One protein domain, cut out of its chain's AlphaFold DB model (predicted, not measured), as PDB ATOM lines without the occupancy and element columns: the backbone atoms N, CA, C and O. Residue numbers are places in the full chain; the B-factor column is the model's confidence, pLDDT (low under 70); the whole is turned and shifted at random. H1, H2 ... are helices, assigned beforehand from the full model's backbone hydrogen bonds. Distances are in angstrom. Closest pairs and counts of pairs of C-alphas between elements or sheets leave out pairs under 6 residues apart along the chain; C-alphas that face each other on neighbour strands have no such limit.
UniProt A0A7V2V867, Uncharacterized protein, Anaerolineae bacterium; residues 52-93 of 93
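AT A GLANCE: This is residues 52 to 93 of the 93 residues of an uncharacterized protein of Anaerolineae bacterium (UniProt A0A7V2V867). One longer helix, H2, has a short helical turn, H1, near its beginning and a short helix, H3, packed on its other end. A long loop, residues 75 to 85, joins H2 to H3, and the two ends of the printed part come back to 8.1 A between C-alphas 52 and 93. The printed part has 42 residues with three named helices, H1, H2, H3 in chain order, and no named strand: all helix. It is compact, radius of gyration of the C-alphas 10.3 A, yet elongated, spanning 27 by 17 by 16 A.

IN THESE COORDINATES: H1, residues 53 to 56, begins at C-alpha 53 (21.373, 75.525, -17.479). H2, residues 62 to 74, is 18.7 A long. H3, residues 86 to 91, is 8.8 A long and ends at C-alpha 91 (29.541, 71.804, -6.247).

HOW THE PARTS SIT: H1 and H2 are near each other, closest C-alphas 8.3 A. H2 and H3 touch, closest C-alphas Ser 73 and Asp 86 at 4.6 A, at a steep tilt of 55 degrees, opposite ways. H1 and H3 are apart. In H2 and H3 every O i to N i+4 pair is within hydrogen-bond range; H1 is too short for one.

THE WHOLE: The farthest C-alphas, Asp 54 and Val 80, are 29.1 A apart. The printed part has no cut. The link H1 to H2 is tight, H2 to H3 long. No printed residue is under 70 in pLDDT.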
ATOM      1  N   PRO A  52      22.529  70.813 -16.729       92.69
ATOM      2  CA  PRO A  52      22.397  71.825 -17.776       92.69
ATOM      3  C   PRO A  52      21.689  73.083 -17.263       92.69
ATOM      4  O   PRO A  52      20.746  72.989 -16.475       92.69
ATOM      5  N   THR A  53      22.049  74.253 -17.792       92.44
ATOM      6  CA  THR A  53      21.373  75.525 -17.479       92.44
ATOM      7  C   THR A  53      19.864  75.464 -17.738       92.44
ATOM      8  O   THR A  53      19.075  75.964 -16.938       92.44
ATOM      9  N   ASP A  54      19.436  74.771 -18.797       95.38
ATOM     10  CA  ASP A  54      18.017  74.551 -19.118       95.38
ATOM     11  C   ASP A  54      17.270  73.744 -18.041       95.38
ATOM     12  O   ASP A  54      16.045  73.791 -17.961       95.38
ATOM     13  N   THR A  55      17.979  72.974 -17.210       96.25
ATOM     14  CA  THR A  55      17.388  72.289 -16.053       96.25
ATOM     15  C   THR A  55      17.222  73.250 -14.883       96.25
ATOM     16  O   THR A  55      16.152  73.273 -14.281       96.25
ATOM     17  N   LEU A  56      18.238  74.067 -14.590       96.38
ATOM     18  CA  LEU A  56      18.185  75.056 -13.507       96.38
ATOM     19  C   LEU A  56      17.091  76.103 -13.752       96.38
ATOM     20  O   LEU A  56      16.328  76.438 -12.846       96.38
ATOM     21  N   THR A  57      16.957  76.555 -15.000       97.62
ATOM     22  CA  THR A  57      15.998  77.598 -15.406       97.62
ATOM     23  C   THR A  57      14.535  77.151 -15.434       97.62
ATOM     24  O   THR A  57      13.638  77.964 -15.633       97.62
ATOM     25  N   LYS A  58      14.256  75.866 -15.178       97.75
ATOM     26  CA  LYS A  58      12.883  75.391 -14.928       97.75
ATOM     27  C   LYS A  58      12.346  75.821 -13.564       97.75
ATOM     28  O   LYS A  58      11.138  75.748 -13.357       97.75
ATOM     29  N   VAL A  59      13.230  76.196 -12.638       97.38
ATOM     30  CA  VAL A  59      12.888  76.578 -11.259       97.38
ATOM     31  C   VAL A  59      13.405  77.975 -10.924       97.38
ATOM     32  O   VAL A  59      12.701  78.736 -10.269       97.38
ATOM     33  N   HIS A  60      14.619  78.308 -11.363       97.56
ATOM     34  CA  HIS A  60      15.285  79.567 -11.043       97.56
ATOM     35  C   HIS A  60      15.267  80.532 -12.228       97.56
ATOM     36  O   HIS A  60      15.503  80.128 -13.364       97.56
ATOM     37  N   ASP A  61      15.081  81.822 -11.965       97.81
ATOM     38  CA  ASP A  61      15.249  82.839 -12.998       97.81
ATOM     39  C   ASP A  61      16.719  82.936 -13.425       97.81
ATOM     40  O   ASP A  61      17.636  82.851 -12.603       97.81
ATOM     41  N   LEU A  62      16.957  83.148 -14.723       97.00
ATOM     42  CA  LEU A  62      18.314  83.269 -15.265       97.00
ATOM     43  C   LEU A  62      19.097  84.407 -14.592       97.00
ATOM     44  O   LEU A  62      20.278  84.256 -14.295       97.00
ATOM     45  N   GLU A  63      18.427  85.523 -14.304       97.25
ATOM     46  CA  GLU A  63      19.015  86.683 -13.625       97.25
ATOM     47  C   GLU A  63      19.541  86.319 -12.231       97.25
ATOM     48  O   GLU A  63      20.641  86.731 -11.863       97.25
ATOM     49  N   TYR A  64      18.804  85.488 -11.486       95.81
ATOM     50  CA  TYR A  64      19.241  85.001 -10.179       95.81
ATOM     51  C   TYR A  64      20.481  84.107 -10.295       95.81
ATOM     52  O   TYR A  64      21.427  84.278  -9.531       95.81
ATOM     53  N   LEU A  65      20.512  83.191 -11.268       96.25
ATOM     54  CA  LEU A  65      21.660  82.300 -11.473       96.25
ATOM     55  C   LEU A  65      22.936  83.071 -11.842       96.25
ATOM     56  O   LEU A  65      24.018  82.726 -11.366       96.25
ATOM     57  N   GLU A  66      22.823  84.133 -12.643       95.81
ATOM     58  CA  GLU A  66      23.968  84.984 -12.989       95.81
ATOM     59  C   GLU A  66      24.475  85.797 -11.789       95.81
ATOM     60  O   GLU A  66      25.690  85.903 -11.592       95.81
ATOM     61  N   VAL A  67      23.572  86.323 -10.950       95.19
ATOM     62  CA  VAL A  67      23.951  86.977  -9.685       95.19
ATOM     63  C   VAL A  67      24.643  85.979  -8.761       95.19
ATOM     64  O   VAL A  67      25.746  86.254  -8.295       95.19
ATOM     65  N   LEU A  68      24.060  84.794  -8.569       95.69
ATOM     66  CA  LEU A  68      24.605  83.753  -7.701       95.69
ATOM     67  C   LEU A  68      26.011  83.323  -8.137       95.69
ATOM     68  O   LEU A  68      26.924  83.248  -7.313       95.69
ATOM     69  N   LYS A  69      26.208  83.080  -9.435       96.00
ATOM     70  CA  LYS A  69      27.515  82.728 -10.003       96.00
ATOM     71  C   LYS A  69      28.544  83.839  -9.793       96.00
ATOM     72  O   LYS A  69      29.681  83.564  -9.406       96.00
ATOM     73  N   LYS A  70      28.155  85.093 -10.044       96.50
ATOM     74  CA  LYS A  70      29.020  86.259  -9.847       96.50
ATOM     75  C   LYS A  70      29.420  86.409  -8.381       96.50
ATOM     76  O   LYS A  70      30.613  86.491  -8.095       96.50
ATOM     77  N   ASP A  71      28.457  86.404  -7.470       96.31
ATOM     78  CA  ASP A  71      28.698  86.589  -6.039       96.31
ATOM     79  C   ASP A  71      29.552  85.448  -5.473       96.31
ATOM     80  O   ASP A  71      30.516  85.709  -4.755       96.31
ATOM     81  N   SER A  72      29.311  84.210  -5.921       96.56
ATOM     82  CA  SER A  72      30.135  83.039  -5.588       96.56
ATOM     83  C   SER A  72      31.590  83.203  -6.025       96.56
ATOM     84  O   SER A  72      32.504  82.961  -5.239       96.56
ATOM     85  N   SER A  73      31.833  83.698  -7.244       96.69
ATOM     86  CA  SER A  73      33.198  83.972  -7.728       96.69
ATOM     87  C   SER A  73      33.928  85.070  -6.944       96.69
ATOM     88  O   SER A  73      35.155  85.150  -6.990       96.69
ATOM     89  N   MET A  74      33.184  85.912  -6.223       96.19
ATOM     90  CA  MET A  74      33.720  86.972  -5.368       96.19
ATOM     91  C   MET A  74      33.761  86.575  -3.885       96.19
ATOM     92  O   MET A  74      34.300  87.333  -3.080       96.19
ATOM     93  N   GLY A  75      33.199  85.419  -3.516       94.19
ATOM     94  CA  GLY A  75      33.052  84.985  -2.128       94.19
ATOM     95  C   GLY A  75      32.081  85.849  -1.312       94.19
ATOM     96  O   GLY A  75      32.275  86.042  -0.111       94.19
ATOM     97  N   ILE A  76      31.080  86.447  -1.965       94.62
ATOM     98  CA  ILE A  76      30.092  87.310  -1.310       94.62
ATOM     99  C   ILE A  76      28.995  86.443  -0.696       94.62
ATOM    100  O   ILE A  76      28.260  85.752  -1.400       94.62
ATOM    101  N   ARG A  77      28.837  86.521   0.626       94.19
ATOM    102  CA  ARG A  77      27.690  85.917   1.311       94.19
ATOM    103  C   ARG A  77      26.376  86.506   0.800       94.19
ATOM    104  O   ARG A  77      26.253  87.728   0.710       94.19
ATOM    105  N   LEU A  78      25.395  85.650   0.534       92.25
ATOM    106  CA  LEU A  78      24.054  86.098   0.134       92.25
ATOM    107  C   LEU A  78      23.240  86.543   1.351       92.25
ATOM    108  O   LEU A  78      22.483  87.509   1.280       92.25
ATOM    109  N   ASP A  79      23.433  85.857   2.477       93.56
ATOM    110  CA  ASP A  79      22.853  86.190   3.774       93.56
ATOM    111  C   ASP A  79      23.733  85.652   4.926       93.56
ATOM    112  O   ASP A  79      24.906  85.316   4.739       93.56
ATOM    113  N   VAL A  80      23.199  85.643   6.149       90.75
ATOM    114  CA  VAL A  80      23.932  85.212   7.350       90.75
ATOM    115  C   VAL A  80      24.275  83.718   7.362       90.75
ATOM    116  O   VAL A  80      25.284  83.359   7.966       90.75
ATOM    117  N   ASP A  81      23.502  82.893   6.660       93.56
ATOM    118  CA  ASP A  81      23.628  81.432   6.626       93.56
ATOM    119  C   ASP A  81      24.172  80.934   5.273       93.56
ATOM    120  O   ASP A  81      24.721  79.842   5.166       93.56
ATOM    121  N   THR A  82      24.070  81.744   4.219       93.44
ATOM    122  CA  THR A  82      24.448  81.355   2.859       93.44
ATOM    123  C   THR A  82      25.797  81.950   2.480       93.44
ATOM    124  O   THR A  82      25.900  83.030   1.881       93.44
ATOM    125  N   TYR A  83      26.853  81.227   2.841       93.94
ATOM    126  CA  TYR A  83      28.210  81.499   2.384       93.94
ATOM    127  C   TYR A  83      28.409  81.014   0.947       93.94
ATOM    128  O   TYR A  83      27.800  80.042   0.505       93.94
ATOM    129  N   THR A  84      29.242  81.725   0.188       95.00
ATOM    130  CA  THR A  84      29.503  81.396  -1.214       95.00
ATOM    131  C   THR A  84      30.996  81.424  -1.497       95.00
ATOM    132  O   THR A  84      31.751  82.187  -0.896       95.00
ATOM    133  N   THR A  85      31.417  80.568  -2.421       94.31
ATOM    134  CA  THR A  85      32.751  80.532  -3.017       94.31
ATOM    135  C   THR A  85      32.621  79.972  -4.433       94.31
ATOM    136  O   THR A  85      31.606  79.365  -4.787       94.31
ATOM    137  N   ASP A  86      33.661  80.128  -5.249       94.50
ATOM    138  CA  ASP A  86      33.699  79.542  -6.593       94.50
ATOM    139  C   ASP A  86      33.577  78.003  -6.563       94.50
ATOM    140  O   ASP A  86      32.961  77.407  -7.446       94.50
ATOM    141  N   ASP A  87      34.110  77.347  -5.528       93.69
ATOM    142  CA  ASP A  87      33.987  75.897  -5.368       93.69
ATOM    143  C   ASP A  87      32.569  75.477  -4.959       93.69
ATOM    144  O   ASP A  87      32.048  74.512  -5.513       93.69
ATOM    145  N   ILE A  88      31.884  76.252  -4.109       92.38
ATOM    146  CA  ILE A  88      30.471  76.008  -3.763       92.38
ATOM    147  C   ILE A  88      29.577  76.118  -5.003       92.38
ATOM    148  O   ILE A  88      28.702  75.276  -5.205       92.38
ATOM    149  N   TRP A  89      29.831  77.096  -5.880       94.31
ATOM    150  CA  TRP A  89      29.113  77.195  -7.153       94.31
ATOM    151  C   TRP A  89      29.322  75.955  -8.030       94.31
ATOM    152  O   TRP A  89      28.361  75.420  -8.575       94.31
ATOM    153  N   LYS A  90      30.560  75.460  -8.148       92.62
ATOM    154  CA  LYS A  90      30.850  74.238  -8.919       92.62
ATOM    155  C   LYS A  90      30.233  72.991  -8.295       92.62
ATOM    156  O   LYS A  90      29.856  72.096  -9.038       92.62
ATOM    157  N   LEU A  91      30.154  72.920  -6.966       91.94
ATOM    158  CA  LEU A  91      29.541  71.804  -6.247       91.94
ATOM    159  C   LEU A  91      28.025  71.732  -6.428       91.94
ATOM    160  O   LEU A  91      27.453  70.649  -6.336       91.94
ATOM    161  N   ALA A  92      27.379  72.868  -6.682       91.19
ATOM    162  CA  ALA A  92      25.949  72.924  -6.955       91.19
ATOM    163  C   ALA A  92      25.565  72.430  -8.372       91.19
ATOM    164  O   ALA A  92      24.369  72.291  -8.647       91.19
ATOM    165  N   LEU A  93      26.541  72.182  -9.265       90.00
ATOM    166  CA  LEU A  93      26.364  71.808 -10.683       90.00
ATOM    167  C   LEU A  93      26.742  70.353 -10.997       90.00
ATOM    168  O   LEU A  93      26.226  69.850 -12.028       90.00
TER     169      LEU A  93